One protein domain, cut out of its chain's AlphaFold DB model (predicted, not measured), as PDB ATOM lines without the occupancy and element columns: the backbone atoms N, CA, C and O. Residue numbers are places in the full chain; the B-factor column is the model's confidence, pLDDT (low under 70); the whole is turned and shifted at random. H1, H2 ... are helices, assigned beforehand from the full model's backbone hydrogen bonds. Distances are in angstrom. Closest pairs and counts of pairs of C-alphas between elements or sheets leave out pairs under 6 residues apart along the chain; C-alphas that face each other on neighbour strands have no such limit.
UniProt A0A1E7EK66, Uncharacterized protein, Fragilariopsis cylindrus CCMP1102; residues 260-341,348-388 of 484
ATOM      1  N   ASN A 260     130.283  92.757 117.704       83.56
ATOM      2  CA  ASN A 260     131.600  92.661 118.294       83.56
ATOM      3  C   ASN A 260     132.644  93.133 117.272       83.56
ATOM      4  O   ASN A 260     132.740  92.584 116.174       83.56
ATOM      5  N   GLY A 261     133.426  94.153 117.635       79.19
ATOM      6  CA  GLY A 261     134.568  94.589 116.828       79.19
ATOM      7  C   GLY A 261     135.705  93.556 116.830       79.19
ATOM      8  O   GLY A 261     135.577  92.475 117.406       79.19
ATOM      9  N   ARG A 262     136.872  93.913 116.271       77.00
ATOM     10  CA  ARG A 262     138.075  93.044 116.239       77.00
ATOM     11  C   ARG A 262     138.457  92.435 117.597       77.00
ATOM     12  O   ARG A 262     139.029  91.354 117.639       77.00
ATOM     13  N   HIS A 263     138.142  93.118 118.697       81.19
ATOM     14  CA  HIS A 263     138.469  92.675 120.057       81.19
ATOM     15  C   HIS A 263     137.372  91.843 120.731       81.19
ATOM     16  O   HIS A 263     137.496  91.523 121.909       81.19
ATOM     17  N   GLY A 264     136.273  91.529 120.040       87.06
ATOM     18  CA  GLY A 264     135.158  90.821 120.669       87.06
ATOM     19  C   GLY A 264     134.334  91.689 121.631       87.06
ATOM     20  O   GLY A 264     133.530  91.155 122.386       87.06
ATOM     21  N   LEU A 265     134.562  93.010 121.650       93.00
ATOM     22  CA  LEU A 265     133.937  93.941 122.592       93.00
ATOM     23  C   LEU A 265     132.951  94.869 121.880       93.00
ATOM     24  O   LEU A 265     133.246  95.392 120.801       93.00
ATOM     25  N   LEU A 266     131.809  95.101 122.524       95.50
ATOM     26  CA  LEU A 266     130.809  96.075 122.095       95.50
ATOM     27  C   LEU A 266     131.260  97.507 122.429       95.50
ATOM     28  O   LEU A 266     131.873  97.712 123.483       95.50
ATOM     29  N   PRO A 267     130.893  98.519 121.621       96.38
ATOM     30  CA  PRO A 267     131.181  99.923 121.923       96.38
ATOM     31  C   PRO A 267     130.749 100.341 123.334       96.38
ATOM     32  O   PRO A 267     131.505 101.006 124.042       96.38
ATOM     33  N   LEU A 268     129.572  99.885 123.782       97.00
ATOM     34  CA  LEU A 268     129.051 100.208 125.112       97.00
ATOM     35  C   LEU A 268     129.927  99.641 126.238       97.00
ATOM     36  O   LEU A 268     130.148 100.306 127.247       97.00
ATOM     37  N   TYR A 269     130.471  98.436 126.045       96.50
ATOM     38  CA  TYR A 269     131.430  97.844 126.974       96.50
ATOM     39  C   TYR A 269     132.726  98.655 127.024       96.50
ATOM     40  O   TYR A 269     133.230  98.946 128.106       96.50
ATOM     41  N   CYS A 270     133.250  99.055 125.863       94.81
ATOM     42  CA  CYS A 270     134.446  99.890 125.780       94.81
ATOM     43  C   CYS A 270     134.251 101.231 126.506       94.81
ATOM     44  O   CYS A 270     135.101 101.617 127.306       94.81
ATOM     45  N   ALA A 271     133.110 101.895 126.293       95.31
ATOM     46  CA  ALA A 271     132.775 103.150 126.962       95.31
ATOM     47  C   ALA A 271     132.595 102.976 128.480       95.31
ATOM     48  O   ALA A 271     133.052 103.816 129.248       95.31
ATOM     49  N   ALA A 272     132.002 101.865 128.928       96.12
ATOM     50  CA  ALA A 272     131.881 101.539 130.350       96.12
ATOM     51  C   ALA A 272     133.240 101.277 131.024       96.12
ATOM     52  O   ALA A 272     133.479 101.714 132.149       96.12
ATOM     53  N   ASN A 273     134.132 100.554 130.340       94.31
ATOM     54  CA  ASN A 273     135.430 100.147 130.872       94.31
ATOM     55  C   ASN A 273     136.442 101.288 130.903       94.31
ATOM     56  O   ASN A 273     137.131 101.480 131.904       94.31
ATOM     57  N   SER A 274     136.520 102.042 129.813       88.19
ATOM     58  CA  SER A 274     137.600 102.998 129.601       88.19
ATOM     59  C   SER A 274     137.122 104.444 129.558       88.19
ATOM     60  O   SER A 274     137.939 105.343 129.704       88.19
ATOM     61  N   GLY A 275     135.821 104.691 129.417       85.75
ATOM     62  CA  GLY A 275     135.284 106.031 129.215       85.75
ATOM     63  C   GLY A 275     134.744 106.733 130.438       85.75
ATOM     64  O   GLY A 275     134.829 106.242 131.564       85.75
ATOM     65  N   SER A 276     134.214 107.927 130.179       91.88
ATOM     66  CA  SER A 276     133.428 108.690 131.139       91.88
ATOM     67  C   SER A 276     131.989 108.184 131.186       91.88
ATOM     68  O   SER A 276     131.495 107.543 130.254       91.88
ATOM     69  N   ILE A 277     131.276 108.527 132.259       95.19
ATOM     70  CA  ILE A 277     129.844 108.230 132.359       95.19
ATOM     71  C   ILE A 277     129.049 108.893 131.220       95.19
ATOM     72  O   ILE A 277     128.082 108.310 130.743       95.19
ATOM     73  N   GLN A 278     129.504 110.052 130.722       94.62
ATOM     74  CA  GLN A 278     128.922 110.726 129.560       94.62
ATOM     75  C   GLN A 278     129.158 109.940 128.266       94.62
ATOM     76  O   GLN A 278     128.224 109.758 127.494       94.62
ATOM     77  N   ALA A 279     130.375 109.425 128.045       94.88
ATOM     78  CA  ALA A 279     130.666 108.574 126.891       94.88
ATOM     79  C   ALA A 279     129.743 107.349 126.874       94.88
ATOM     80  O   ALA A 279     129.128 107.038 125.856       94.88
ATOM     81  N   PHE A 280     129.605 106.682 128.023       96.88
ATOM     82  CA  PHE A 280     128.671 105.572 128.173       96.88
ATOM     83  C   PHE A 280     127.229 105.987 127.873       96.88
ATOM     84  O   PHE A 280     126.560 105.299 127.107       96.88
ATOM     85  N   GLN A 281     126.769 107.104 128.443       97.31
ATOM     86  CA  GLN A 281     125.417 107.610 128.240       97.31
ATOM     87  C   GLN A 281     125.126 107.840 126.754       97.31
ATOM     88  O   GLN A 281     124.129 107.332 126.253       97.31
ATOM     89  N   THR A 282     126.021 108.514 126.025       96.81
ATOM     90  CA  THR A 282     125.842 108.756 124.588       96.81
ATOM     91  C   THR A 282     125.817 107.458 123.781       96.81
ATOM     92  O   THR A 282     124.980 107.291 122.895       96.81
ATOM     93  N   VAL A 283     126.715 106.509 124.076       97.12
ATOM     94  CA  VAL A 283     126.730 105.213 123.378       97.12
ATOM     95  C   VAL A 283     125.454 104.424 123.673       97.12
ATOM     96  O   VAL A 283     124.901 103.790 122.772       97.12
ATOM     97  N   PHE A 284     124.959 104.478 124.913       97.44
ATOM     98  CA  PHE A 284     123.718 103.825 125.317       97.44
ATOM     99  C   PHE A 284     122.500 104.444 124.630       97.44
ATOM    100  O   PHE A 284     121.678 103.715 124.076       97.44
ATOM    101  N   GLU A 285     122.421 105.774 124.594       96.19
ATOM    102  CA  GLU A 285     121.378 106.524 123.895       96.19
ATOM    103  C   GLU A 285     121.305 106.122 122.416       96.19
ATOM    104  O   GLU A 285     120.233 105.782 121.919       96.19
ATOM    105  N   TYR A 286     122.448 106.048 121.728       96.38
ATOM    106  CA  TYR A 286     122.506 105.593 120.335       96.38
ATOM    107  C   TYR A 286     122.133 104.111 120.175       96.38
ATOM    108  O   TYR A 286     121.487 103.732 119.195       96.38
ATOM    109  N   GLY A 287     122.487 103.271 121.152       95.88
ATOM    110  CA  GLY A 287     122.034 101.882 121.216       95.88
ATOM    111  C   GLY A 287     120.508 101.767 121.287       95.88
ATOM    112  O   GLY A 287     119.921 100.957 120.570       95.88
ATOM    113  N   LEU A 288     119.855 102.607 122.095       93.81
ATOM    114  CA  LEU A 288     118.394 102.683 122.176       93.81
ATOM    115  C   LEU A 288     117.773 103.270 120.904       93.81
ATOM    116  O   LEU A 288     116.753 102.759 120.440       93.81
ATOM    117  N   LEU A 289     118.400 104.300 120.326       92.50
ATOM    118  CA  LEU A 289     117.934 104.984 119.121       92.50
ATOM    119  C   LEU A 289     117.811 104.035 117.925       92.50
ATOM    120  O   LEU A 289     116.770 104.009 117.271       92.50
ATOM    121  N   TYR A 290     118.851 103.244 117.655       93.19
ATOM    122  CA  TYR A 290     118.899 102.379 116.472       93.19
ATOM    123  C   TYR A 290     118.415 100.948 116.709       93.19
ATOM    124  O   TYR A 290     117.974 100.286 115.768       93.19
ATOM    125  N   TYR A 291     118.482 100.460 117.947       92.12
ATOM    126  CA  TYR A 291     118.086  99.098 118.302       92.12
ATOM    127  C   TYR A 291     117.088  99.103 119.449       92.12
ATOM    128  O   TYR A 291     117.381  98.594 120.534       92.12
ATOM    129  N   PRO A 292     115.885  99.649 119.229       79.38
ATOM    130  CA  PRO A 292     114.961  99.870 120.318       79.38
ATOM    131  C   PRO A 292     114.497  98.551 120.948       79.38
ATOM    132  O   PRO A 292     114.549  97.464 120.358       79.38
ATOM    133  N   ILE A 293     113.977  98.681 122.169       70.38
ATOM    134  CA  ILE A 293     113.210  97.665 122.899       70.38
ATOM    135  C   ILE A 293     114.023  96.464 123.379       70.38
ATOM    136  O   ILE A 293     114.235  96.315 124.578       70.38
ATOM    137  N   LYS A 294     114.444  95.584 122.468       79.06
ATOM    138  CA  LYS A 294     115.012  94.279 122.832       79.06
ATOM    139  C   LYS A 294     116.520  94.370 122.958       79.06
ATOM    140  O   LYS A 294     117.086  94.049 123.995       79.06
ATOM    141  N   LYS A 295     117.165  94.841 121.895       87.50
ATOM    142  CA  LYS A 295     118.623  94.839 121.789       87.50
ATOM    143  C   LYS A 295     119.235  95.981 122.592       87.50
ATOM    144  O   LYS A 295     120.129  95.716 123.377       87.50
ATOM    145  N   GLY A 296     118.694  97.195 122.494       91.44
ATOM    146  CA  GLY A 296     119.235  98.389 123.145       91.44
ATOM    147  C   GLY A 296     119.331  98.270 124.666       91.44
ATOM    148  O   GLY A 296     120.408  98.466 125.213       91.44
ATOM    149  N   ILE A 297     118.251  97.868 125.350       94.12
ATOM    150  CA  ILE A 297     118.297  97.639 126.809       94.12
ATOM    151  C   ILE A 297     119.224  96.463 127.142       94.12
ATOM    152  O   ILE A 297     120.019  96.558 128.075       94.12
ATOM    153  N   SER A 298     119.170  95.381 126.358       95.31
ATOM    154  CA  SER A 298     120.019  94.206 126.587       95.31
ATOM    155  C   SER A 298     121.513  94.518 126.476       95.31
ATOM    156  O   SER A 298     122.291  93.851 127.151       95.31
ATOM    157  N   LEU A 299     121.922  95.559 125.730       96.38
ATOM    158  CA  LEU A 299     123.328  95.987 125.648       96.38
ATOM    159  C   LEU A 299     123.931  96.296 127.023       96.38
ATOM    160  O   LEU A 299     125.105  96.004 127.243       96.38
ATOM    161  N   LEU A 300     123.147  96.832 127.967       97.06
ATOM    162  CA  LEU A 300     123.602  97.089 129.343       97.06
ATOM    163  C   LEU A 300     124.066  95.816 130.057       97.06
ATOM    164  O   LEU A 300     124.912  95.871 130.953       97.06
ATOM    165  N   PHE A 301     123.490  94.684 129.660       97.69
ATOM    166  CA  PHE A 301     123.607  93.390 130.312       97.69
ATOM    167  C   PHE A 301     124.282  92.336 129.428       97.69
ATOM    168  O   PHE A 301     124.381  91.183 129.847       97.69
ATOM    169  N   THR A 302     124.763  92.695 128.236       96.69
ATOM    170  CA  THR A 302     125.514  91.771 127.383       96.69
ATOM    171  C   THR A 302     126.860  91.445 128.026       96.69
ATOM    172  O   THR A 302     127.629  92.337 128.395       96.69
ATOM    173  N   LYS A 303     127.145  90.154 128.179       96.44
ATOM    174  CA  LYS A 303     128.384  89.628 128.748       96.44
ATOM    175  C   LYS A 303     129.526  89.824 127.758       96.44
ATOM    176  O   LYS A 303     129.427  89.449 126.593       96.44
ATOM    177  N   SER A 304     130.633  90.369 128.240       95.25
ATOM    178  CA  SER A 304     131.893  90.348 127.502       95.25
ATOM    179  C   SER A 304     132.551  88.962 127.556       95.25
ATOM    180  O   SER A 304     132.118  88.107 128.335       95.25
ATOM    181  N   PRO A 305     133.661  88.740 126.825       94.12
ATOM    182  CA  PRO A 305     134.477  87.531 126.973       94.12
ATOM    183  C   PRO A 305     134.975  87.282 128.408       94.12
ATOM    184  O   PRO A 305     135.310  86.156 128.760       94.12
ATOM    185  N   LEU A 306     134.997  88.319 129.256       94.12
ATOM    186  CA  LEU A 306     135.347  88.231 130.678       94.12
ATOM    187  C   LEU A 306     134.127  87.983 131.585       94.12
ATOM    188  O   LEU A 306     134.233  88.118 132.804       94.12
ATOM    189  N   ASN A 307     132.965  87.674 131.003       95.88
ATOM    190  CA  ASN A 307     131.693  87.461 131.692       95.88
ATOM    191  C   ASN A 307     131.276  88.640 132.600       95.88
ATOM    192  O   ASN A 307     130.678  88.448 133.656       95.88
ATOM    193  N   ARG A 308     131.619  89.871 132.198       96.69
ATOM    194  CA  ARG A 308     131.191  91.113 132.860       96.69
ATOM    195  C   ARG A 308     130.301  91.916 131.932       96.69
ATOM    196  O   ARG A 308     130.544  91.948 130.726       96.69
ATOM    197  N   THR A 309     129.312  92.594 132.497       97.62
ATOM    198  CA  THR A 309     128.424  93.479 131.740       97.62
ATOM    199  C   THR A 309     128.881  94.940 131.819       97.62
ATOM    200  O   THR A 309     129.534  95.325 132.799       97.62
ATOM    201  N   PRO A 310     128.537  95.788 130.830       97.94
ATOM    202  CA  PRO A 310     128.823  97.222 130.889       97.94
ATOM    203  C   PRO A 310     128.327  97.883 132.182       97.94
ATOM    204  O   PRO A 310     129.071  98.632 132.816       97.94
ATOM    205  N   ILE A 311     127.107  97.554 132.630       98.06
ATOM    206  CA  ILE A 311     126.541  98.141 133.851       98.06
ATOM    207  C   ILE A 311     127.304  97.720 135.114       98.06
ATOM    208  O   ILE A 311     127.555  98.551 135.980       98.06
ATOM    209  N   GLN A 312     127.759  96.464 135.211       98.00
ATOM    210  CA  GLN A 312     128.563  95.998 136.348       98.00
ATOM    211  C   GLN A 312     129.901  96.742 136.436       98.00
ATOM    212  O   GLN A 312     130.337  97.117 137.528       98.00
ATOM    213  N   ILE A 313     130.544  96.979 135.289       97.25
ATOM    214  CA  ILE A 313     131.810  97.717 135.212       97.25
ATOM    215  C   ILE A 313     131.619  99.163 135.670       97.25
ATOM    216  O   ILE A 313     132.389  99.650 136.500       97.25
ATOM    217  N   LEU A 314     130.567  99.829 135.196       96.69
ATOM    218  CA  LEU A 314     130.270 101.201 135.597       96.69
ATOM    219  C   LEU A 314     129.889 101.317 137.064       96.69
ATOM    220  O   LEU A 314     130.424 102.189 137.745       96.69
ATOM    221  N   CYS A 315     129.025 100.437 137.572       97.81
ATOM    222  CA  CYS A 315     128.640 100.428 138.984       97.81
ATOM    223  C   CYS A 315     129.865 100.275 139.892       97.81
ATOM    224  O   CYS A 315     129.945 100.934 140.927       97.81
ATOM    225  N   LYS A 316     130.852  99.462 139.486       97.25
ATOM    226  CA  LYS A 316     132.124  99.328 140.208       97.25
ATOM    227  C   LYS A 316     132.933 100.634 140.225       97.25
ATOM    228  O   LYS A 316     133.610 100.900 141.212       97.25
ATOM    229  N   ARG A 317     132.893 101.427 139.148       95.81
ATOM    230  CA  ARG A 317     133.709 102.644 138.984       95.81
ATOM    231  C   ARG A 317     133.063 103.903 139.566       95.81
ATOM    232  O   ARG A 317     133.762 104.718 140.154       95.81
ATOM    233  N   TYR A 318     131.755 104.067 139.389       96.56
ATOM    234  CA  TYR A 318     131.030 105.302 139.710       96.56
ATOM    235  C   TYR A 318     129.978 105.141 140.814       96.56
ATOM    236  O   TYR A 318     129.361 106.129 141.203       96.56
ATOM    237  N   GLY A 319     129.787 103.924 141.329       97.81
ATOM    238  CA  GLY A 319     128.732 103.600 142.286       97.81
ATOM    239  C   GLY A 319     127.405 103.282 141.598       97.81
ATOM    240  O   GLY A 319     127.067 103.838 140.554       97.81
ATOM    241  N   SER A 320     126.638 102.362 142.184       97.38
ATOM    242  CA  SER A 320     125.391 101.878 141.587       97.38
ATOM    243  C   SER A 320     124.318 102.955 141.485       97.38
ATOM    244  O   SER A 320     123.630 103.010 140.478       97.38
ATOM    245  N   GLU A 321     124.179 103.819 142.491       97.75
ATOM    246  CA  GLU A 321     123.142 104.860 142.520       97.75
ATOM    247  C   GLU A 321     123.269 105.815 141.328       97.75
ATOM    248  O   GLU A 321     122.351 105.911 140.517       97.75
ATOM    249  N   LYS A 322     124.455 106.406 141.148       97.81
ATOM    250  CA  LYS A 322     124.754 107.323 140.043       97.81
ATOM    251  C   LYS A 322     124.607 106.670 138.666       97.81
ATOM    252  O   LYS A 322     124.156 107.298 137.715       97.81
ATOM    253  N   VAL A 323     125.021 105.410 138.529       97.88
ATOM    254  CA  VAL A 323     124.902 104.685 137.253       97.88
ATOM    255  C   VAL A 323     123.442 104.384 136.937       97.88
ATOM    256  O   VAL A 323     123.026 104.551 135.793       97.88
ATOM    257  N   MET A 324     122.660 103.978 137.940       97.50
ATOM    258  CA  MET A 324     121.232 103.744 137.761       97.50
ATOM    259  C   MET A 324     120.485 105.037 137.432       97.50
ATOM    260  O   MET A 324     119.637 104.992 136.552       97.50
ATOM    261  N   GLU A 325     120.826 106.167 138.055       97.38
ATOM    262  CA  GLU A 325     120.284 107.491 137.708       97.38
ATOM    263  C   GLU A 325     120.478 107.795 136.215       97.38
ATOM    264  O   GLU A 325     119.503 107.996 135.497       97.38
ATOM    265  N   VAL A 326     121.710 107.687 135.699       97.94
ATOM    266  CA  VAL A 326     122.000 107.935 134.272       97.94
ATOM    267  C   VAL A 326     121.251 106.972 133.347       97.94
ATOM    268  O   VAL A 326     120.754 107.381 132.295       97.94
ATOM    269  N   VAL A 327     121.159 105.689 133.708       97.31
ATOM    270  CA  VAL A 327     120.414 104.692 132.920       97.31
ATOM    271  C   VAL A 327     118.919 105.018 132.891       97.31
ATOM    272  O   VAL A 327     118.306 104.972 131.824       97.31
ATOM    273  N   GLU A 328     118.334 105.352 134.041       96.19
ATOM    274  CA  GLU A 328     116.924 105.718 134.181       96.19
ATOM    275  C   GLU A 328     116.594 106.990 133.396       96.19
ATOM    276  O   GLU A 328     115.667 106.977 132.583       96.19
ATOM    277  N   ASP A 329     117.399 108.040 133.555       96.69
ATOM    278  CA  ASP A 329     117.238 109.310 132.848       96.69
ATOM    279  C   ASP A 329     117.307 109.123 131.333       96.69
ATOM    280  O   ASP A 329     116.462 109.641 130.600       96.69
ATOM    281  N   THR A 330     118.252 108.310 130.850       96.06
ATOM    282  CA  THR A 330     118.383 108.017 129.414       96.06
ATOM    283  C   THR A 330     117.143 107.293 128.879       96.06
ATOM    284  O   THR A 330     116.642 107.615 127.799       96.06
ATOM    285  N   LEU A 331     116.586 106.342 129.638       93.62
ATOM    286  CA  LEU A 331     115.363 105.627 129.258       93.62
ATOM    287  C   LEU A 331     114.124 106.541 129.289       93.62
ATOM    288  O   LEU A 331     113.273 106.459 128.396       93.62
ATOM    289  N   ILE A 332     114.020 107.437 130.276       93.00
ATOM    290  CA  ILE A 332     112.945 108.439 130.370       93.00
ATOM    291  C   ILE A 332     113.032 109.424 129.202       93.00
ATOM    292  O   ILE A 332     112.025 109.694 128.543       93.00
ATOM    293  N   GLN A 333     114.227 109.927 128.894       92.44
ATOM    294  CA  GLN A 333     114.450 110.850 127.784       92.44
ATOM    295  C   GLN A 333     114.104 110.202 126.439       92.44
ATOM    296  O   GLN A 333     113.435 110.821 125.608       92.44
ATOM    297  N   TYR A 334     114.497 108.942 126.241       89.38
ATOM    298  CA  TYR A 334     114.193 108.189 125.027       89.38
ATOM    299  C   TYR A 334     112.682 107.977 124.834       89.38
ATOM    300  O   TYR A 334     112.132 108.223 123.755       89.38
ATOM    301  N   THR A 335     111.983 107.567 125.897       87.62
ATOM    302  CA  THR A 335     110.526 107.353 125.861       87.62
ATOM    303  C   THR A 335     109.751 108.661 125.685       87.62
ATOM    304  O   THR A 335     108.790 108.700 124.917       87.62
ATOM    305  N   SER A 336     110.206 109.753 126.308       89.19
ATOM    306  CA  SER A 336     109.587 111.080 126.189       89.19
ATOM    307  C   SER A 336     109.756 111.666 124.785       89.19
ATOM    308  O   SER A 336     108.775 112.097 124.179       89.19
ATOM    309  N   SER A 337     110.969 111.612 124.223       85.69
ATOM    310  CA  SER A 337     111.267 112.098 122.865       85.69
ATOM    311  C   SER A 337     110.492 111.340 121.781       85.69
ATOM    312  O   SER A 337     110.080 111.924 120.781       85.69
ATOM    313  N   SER A 338     110.236 110.045 121.993       78.06
ATOM    314  CA  SER A 338     109.446 109.226 121.064       78.06
ATOM    315  C   SER A 338     107.970 109.639 121.012       78.06
ATOM    316  O   SER A 338     107.317 109.443 119.992       78.06
ATOM    317  N   SER A 339     107.437 110.225 122.090       75.81
ATOM    318  CA  SER A 339     106.031 110.644 122.174       75.81
ATOM    319  C   SER A 339     105.748 112.018 121.553       75.81
ATOM    320  O   SER A 339     104.619 112.287 121.149       75.81
ATOM    321  N   SER A 340     106.759 112.890 121.459       74.38
ATOM    322  CA  SER A 340     106.605 114.277 121.000       74.38
ATOM    323  C   SER A 340     106.858 114.470 119.502       74.38
ATOM    324  O   SER A 340     106.403 115.463 118.932       74.38
ATOM    325  N   SER A 341     107.518 113.519 118.831       67.81
ATOM    326  CA  SER A 341     107.695 113.509 117.372       67.81
ATOM    327  C   SER A 341     106.404 113.076 116.654       67.81
ATOM    328  O   SER A 341     106.348 112.044 115.992       67.81
ATOM    329  N   THR A 348     107.414 104.983 115.709       57.84
ATOM    330  CA  THR A 348     108.484 104.464 116.555       57.84
ATOM    331  C   THR A 348     107.856 103.441 117.499       57.84
ATOM    332  O   THR A 348     106.912 103.777 118.223       57.84
ATOM    333  N   PRO A 349     108.295 102.172 117.465       61.50
ATOM    334  CA  PRO A 349     107.600 101.115 118.171       61.50
ATOM    335  C   PRO A 349     107.681 101.368 119.677       61.50
ATOM    336  O   PRO A 349     108.760 101.506 120.253       61.50
ATOM    337  N   HIS A 350     106.508 101.437 120.308       71.12
ATOM    338  CA  HIS A 350     106.360 101.523 121.756       71.12
ATOM    339  C   HIS A 350     107.172 100.400 122.416       71.12
ATOM    340  O   HIS A 350     107.189  99.280 121.904       71.12
ATOM    341  N   LEU A 351     107.825 100.680 123.549       77.81
ATOM    342  CA  LEU A 351     108.660  99.711 124.262       77.81
ATOM    343  C   LEU A 351     107.867  98.425 124.574       77.81
ATOM    344  O   LEU A 351     107.106  98.371 125.539       77.81
ATOM    345  N   ASN A 352     108.027  97.383 123.754       87.00
ATOM    346  CA  ASN A 352     107.445  96.065 123.987       87.00
ATOM    347  C   ASN A 352     108.295  95.331 125.032       87.00
ATOM    348  O   ASN A 352     109.170  94.523 124.718       87.00
ATOM    349  N   ILE A 353     108.049  95.673 126.296       89.31
ATOM    350  CA  ILE A 353     108.803  95.157 127.441       89.31
ATOM    351  C   ILE A 353     108.658  93.629 127.539       89.31
ATOM    352  O   ILE A 353     109.607  92.962 127.940       89.31
ATOM    353  N   VAL A 354     107.514  93.063 127.127       90.81
ATOM    354  CA  VAL A 354     107.284  91.607 127.097       90.81
ATOM    355  C   VAL A 354     108.306  90.921 126.200       90.81
ATOM    356  O   VAL A 354     108.995  89.998 126.629       90.81
ATOM    357  N   ASP A 355     108.472  91.422 124.982       89.75
ATOM    358  CA  ASP A 355     109.448  90.860 124.061       89.75
ATOM    359  C   ASP A 355     110.892  91.062 124.534       89.75
ATOM    360  O   ASP A 355     111.735  90.190 124.313       89.75
ATOM    361  N   ALA A 356     111.197  92.213 125.144       92.00
ATOM    362  CA  ALA A 356     112.516  92.477 125.714       92.00
ATOM    363  C   ALA A 356     112.832  91.483 126.842       92.00
ATOM    364  O   ALA A 356     113.921  90.918 126.869       92.00
ATOM    365  N   LEU A 357     111.853  91.215 127.712       94.62
ATOM    366  CA  LEU A 357     111.959  90.256 128.808       94.62
ATOM    367  C   LEU A 357     112.202  88.834 128.289       94.62
ATOM    368  O   LEU A 357     113.114  88.163 128.765       94.62
ATOM    369  N   LEU A 358     111.425  88.392 127.296       93.12
ATOM    370  CA  LEU A 358     111.592  87.070 126.685       93.12
ATOM    371  C   LEU A 358     112.944  86.938 125.976       93.12
ATOM    372  O   LEU A 358     113.616  85.923 126.130       93.12
ATOM    373  N   SER A 359     113.370  87.971 125.245       92.56
ATOM    374  CA  SER A 359     114.670  87.966 124.561       92.56
ATOM    375  C   SER A 359     115.819  87.882 125.566       92.56
ATOM    376  O   SER A 359     116.704  87.051 125.405       92.56
ATOM    377  N   ALA A 360     115.764  88.678 126.638       95.25
ATOM    378  CA  ALA A 360     116.763  88.664 127.702       95.25
ATOM    379  C   ALA A 360     116.814  87.333 128.472       95.25
ATOM    380  O   ALA A 360     117.867  86.969 128.983       95.25
ATOM    381  N   ALA A 361     115.692  86.614 128.571       95.75
ATOM    382  CA  ALA A 361     115.629  85.319 129.243       95.75
ATOM    383  C   ALA A 361     116.161  84.154 128.387       95.75
ATOM    384  O   ALA A 361     116.582  83.143 128.946       95.75
ATOM    385  N   ILE A 362     116.113  84.272 127.054       95.81
ATOM    386  CA  ILE A 362     116.528  83.217 126.112       95.81
ATOM    387  C   ILE A 362     117.981  83.408 125.650       95.81
ATOM    388  O   ILE A 362     118.666  82.425 125.372       95.81
ATOM    389  N   ASP A 363     118.458  84.649 125.552       95.50
ATOM    390  CA  ASP A 363     119.799  84.958 125.057       95.50
ATOM    391  C   ASP A 363     120.884  84.647 126.106       95.50
ATOM    392  O   ASP A 363     121.014  85.330 127.123       95.50
ATOM    393  N   GLU A 364     121.703  83.624 125.842       96.38
ATOM    394  CA  GLU A 364     122.788  83.182 126.728       96.38
ATOM    395  C   GLU A 364     123.872  84.251 126.963       96.38
ATOM    396  O   GLU A 364     124.546  84.242 128.005       96.38
ATOM    397  N   TYR A 365     124.016  85.201 126.032       95.69
ATOM    398  CA  TYR A 365     124.966  86.306 126.128       95.69
ATOM    399  C   TYR A 365     124.429  87.461 126.970       95.69
ATOM    400  O   TYR A 365     125.202  88.336 127.358       95.69
ATOM    401  N   VAL A 366     123.140  87.470 127.314       96.88
ATOM    402  CA  VAL A 366     122.548  88.459 128.218       96.88
ATOM    403  C   VAL A 366     122.607  87.940 129.657       96.88
ATOM    404  O   VAL A 366     122.365  86.771 129.960       96.88
ATOM    405  N   HIS A 367     123.020  88.798 130.586       97.81
ATOM    406  CA  HIS A 367     123.054  88.468 132.009       97.81
ATOM    407  C   HIS A 367     121.645  88.497 132.621       97.81
ATOM    408  O   HIS A 367     120.832  89.359 132.282       97.81
ATOM    409  N   LEU A 368     121.377  87.603 133.584       97.56
ATOM    410  CA  LEU A 368     120.065  87.459 134.238       97.56
ATOM    411  C   LEU A 368     119.589  88.753 134.928       97.56
ATOM    412  O   LEU A 368     118.389  88.990 135.050       97.56
ATOM    413  N   ASP A 369     120.521  89.631 135.304       97.81
ATOM    414  CA  ASP A 369     120.226  90.976 135.824       97.81
ATOM    415  C   ASP A 369     119.317  91.785 134.885       97.81
ATOM    416  O   ASP A 369     118.531  92.592 135.370       97.81
ATOM    417  N   CYS A 370     119.346  91.538 133.569       97.19
ATOM    418  CA  CYS A 370     118.429  92.180 132.626       97.19
ATOM    419  C   CYS A 370     116.967  91.805 132.903       97.19
ATOM    420  O   CYS A 370     116.082  92.658 132.868       97.19
ATOM    421  N   VAL A 371     116.701  90.533 133.215       96.69
ATOM    422  CA  VAL A 371     115.357  90.030 133.542       96.69
ATOM    423  C   VAL A 371     114.872  90.652 134.853       96.69
ATOM    424  O   VAL A 371     113.746  91.150 134.930       96.69
ATOM    425  N   TYR A 372     115.734  90.696 135.874       97.12
ATOM    426  CA  TYR A 372     115.426  91.361 137.145       97.12
ATOM    427  C   TYR A 372     115.200  92.867 136.977       97.12
ATOM    428  O   TYR A 372     114.276  93.424 137.567       97.12
ATOM    429  N   PHE A 373     116.001  93.526 136.140       96.06
ATOM    430  CA  PHE A 373     115.855  94.945 135.838       96.06
ATOM    431  C   PHE A 373     114.504  95.241 135.172       96.06
ATOM    432  O   PHE A 373     113.757  96.099 135.643       96.06
ATOM    433  N   LEU A 374     114.139  94.485 134.133       95.00
ATOM    434  CA  LEU A 374     112.877  94.667 133.409       95.00
ATOM    435  C   LEU A 374     111.650  94.383 134.289       95.00
ATOM    436  O   LEU A 374     110.693  95.157 134.278       95.00
ATOM    437  N   THR A 375     111.685  93.310 135.083       95.94
ATOM    438  CA  THR A 375     110.589  92.965 136.009       95.94
ATOM    439  C   THR A 375     110.439  93.975 137.141       95.94
ATOM    440  O   THR A 375     109.314  94.293 137.519       95.94
ATOM    441  N   ARG A 376     111.537  94.548 137.648       95.31
ATOM    442  CA  ARG A 376     111.476  95.615 138.655       95.31
ATOM    443  C   ARG A 376     110.866  96.905 138.102       95.31
ATOM    444  O   ARG A 376     110.132  97.571 138.827       95.31
ATOM    445  N   ARG A 377     111.143  97.253 136.839       92.25
ATOM    446  CA  ARG A 377     110.535  98.421 136.174       92.25
ATOM    447  C   ARG A 377     109.049  98.232 135.875       92.25
ATOM    448  O   ARG A 377     108.283  99.183 135.979       92.25
ATOM    449  N   HIS A 378     108.652  97.021 135.493       93.50
ATOM    450  CA  HIS A 378     107.279  96.689 135.116       93.50
ATOM    451  C   HIS A 378     106.810  95.435 135.858       93.50
ATOM    452  O   HIS A 378     106.743  94.362 135.261       93.50
ATOM    453  N   PRO A 379     106.479  95.531 137.158       94.56
ATOM    454  CA  PRO A 379     106.107  94.365 137.963       94.56
ATOM    455  C   PRO A 379     104.837  93.659 137.464       94.56
ATOM    456  O   PRO A 379     104.640  92.471 137.712       94.56
ATOM    457  N   ASP A 380     103.987  94.360 136.710       94.75
ATOM    458  CA  ASP A 380     102.774  93.830 136.086       94.75
ATOM    459  C   ASP A 380     103.042  92.996 134.818       94.75
ATOM    460  O   ASP A 380     102.129  92.354 134.294       94.75
ATOM    461  N   ILE A 381     104.284  92.956 134.321       92.88
ATOM    462  CA  ILE A 381     104.638  92.265 133.075       92.88
ATOM    463  C   ILE A 381     104.348  90.766 133.107       92.88
ATOM    464  O   ILE A 381     103.879  90.203 132.120       92.88
ATOM    465  N   LEU A 382     104.571  90.123 134.255       90.88
ATOM    466  CA  LEU A 382     104.312  88.694 134.418       90.88
ATOM    467  C   LEU A 382     102.810  88.406 134.334       90.88
ATOM    468  O   LEU A 382     102.400  87.436 133.702       90.88
ATOM    469  N   MET A 383     101.977  89.297 134.881       91.00
ATOM    470  CA  MET A 383     100.519  89.185 134.785       91.00
ATOM    471  C   MET A 383     100.028  89.390 133.350       91.00
ATOM    472  O   MET A 383      99.053  88.761 132.954       91.00
ATOM    473  N   LYS A 384     100.711  90.218 132.548       89.38
ATOM    474  CA  LYS A 384     100.402  90.407 131.118       89.38
ATOM    475  C   LYS A 384     100.773  89.196 130.258       89.38
ATOM    476  O   LYS A 384     100.130  88.964 129.239       89.38
ATOM    477  N   LEU A 385     101.773  88.420 130.673       88.56
ATOM    478  CA  LEU A 385     102.198  87.194 129.994       88.56
ATOM    479  C   LEU A 385     101.242  86.011 130.231       88.56
ATOM    480  O   LEU A 385     101.056  85.188 129.335       88.56
ATOM    481  N   LEU A 386     100.594  85.929 131.400       87.62
ATOM    482  CA  LEU A 386      99.717  84.801 131.755       87.62
ATOM    483  C   LEU A 386      98.535  84.579 130.776       87.62
ATOM    484  O   LEU A 386      98.347  83.442 130.342       87.62
ATOM    485  N   PRO A 387      97.753  85.601 130.359       82.44
ATOM    486  CA  PRO A 387      96.652  85.416 129.409       82.44
ATOM    487  C   PRO A 387      97.094  84.922 128.027       82.44
ATOM    488  O   PRO A 387      96.339  84.217 127.360       82.44
ATOM    489  N   GLN A 388      98.311  85.271 127.596       77.38
ATOM    490  CA  GLN A 388      98.849  84.840 126.303       77.38
ATOM    491  C   GLN A 388      99.136  83.333 126.288       77.38
ATOM    492  O   GLN A 388      98.917  82.677 125.272       77.38
TER     493      GLN A 388
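Overview. This is residues 260 to 341 and 348 to 388 of the 484 residues of an uncharacterized protein of Fragilariopsis cylindrus CCMP1102 (UniProt A0A1E7EK66). A short helix, H3, lies in the middle of a cluster of helices: H2 and H4 pack on one side of it, with H1 against both of these, and the hairpin of H6 and H7 packs on the other side. The long helix H5 runs over H2 with its first residues on H4, and H8 lies at the far end of the cluster, beyond H6. The printed part has 123 residues, with eight named helices, H1 to H8 in chain order, and no named strand; its class is all helix. It is compact, with a radius of gyration of the C-alphas of 14.3 A and spans of 44 by 34 by 29 A.

Arrangement. Start at residue 260 and go on to H1, residues 267 to 274, and H2, residues 277 to 290: they form a helical hairpin at a shallow tilt of 7 degrees, closest at the C-alphas of Ala 271 and Phe 280, 4.9 A. Next comes H3, residues 295 to 301, the hub, touching four helices; residues 284 to 290 of H2 touch it, closest at the C-alphas of Leu 288 and Gly 296, 4.5 A. H4, residues 310 to 318, touches H1, closest at the C-alphas of Tyr 269 and Pro 310, 4.7 A, and H3, at a steep tilt of 50 degrees, closest at Leu 300 and Pro 310, 5.4 A between C-alphas. H5, residues 320 to 340, touches H4 with residues 320 to 323 alone, closest at the C-alphas of Cys 315 and Val 323, 5.9 A. H5 also touches H2, closest at the C-alphas of Glu 285 and Thr 330, 6.5 A; H5 and H3 are apart. Past the cut, H6, residues 353 to 362, and H7, residues 369 to 377, form a helical hairpin, closest at the C-alphas of Leu 357 and Val 371, 5.8 A. Both touch H3: the closest C-alphas are those of Ser 298 and Ala 360, 6.5 A, and of Phe 301 and Cys 370, 5.8 A. H8, residues 381 to 388, only just touches H6, with 3 pairs of C-alphas within 8 A, closest at Val 354 and Ile 381, 6.6 A. Each O i to N i+4 pair is within hydrogen-bond range in H1, H2, H4, H5, H6 and H7; H8 has 2 of 4, and H3 has 1 of 3, beside 4 of 4 O i to N i+3 pairs.

Along the chain. Find C-alpha 267 at (131.181, 99.923, 121.923), where H1 begins. H2 is 20.2 A long. H5 runs 30.5 A from C-alpha 320 at (125.391, 101.878, 141.587), and H8 ends at C-alpha 388, (98.849, 84.840, 126.303).

Size, cuts and confidence. The C-alphas farthest apart, of Ser 274 and Pro 387, are 44.6 A apart. Residues 342 to 347 are not printed; C-alphas 341 and 348 are 9.1 A apart across this cut. Of the links printed whole, none is long. Residues 341, 348 and 349 have pLDDT under 70.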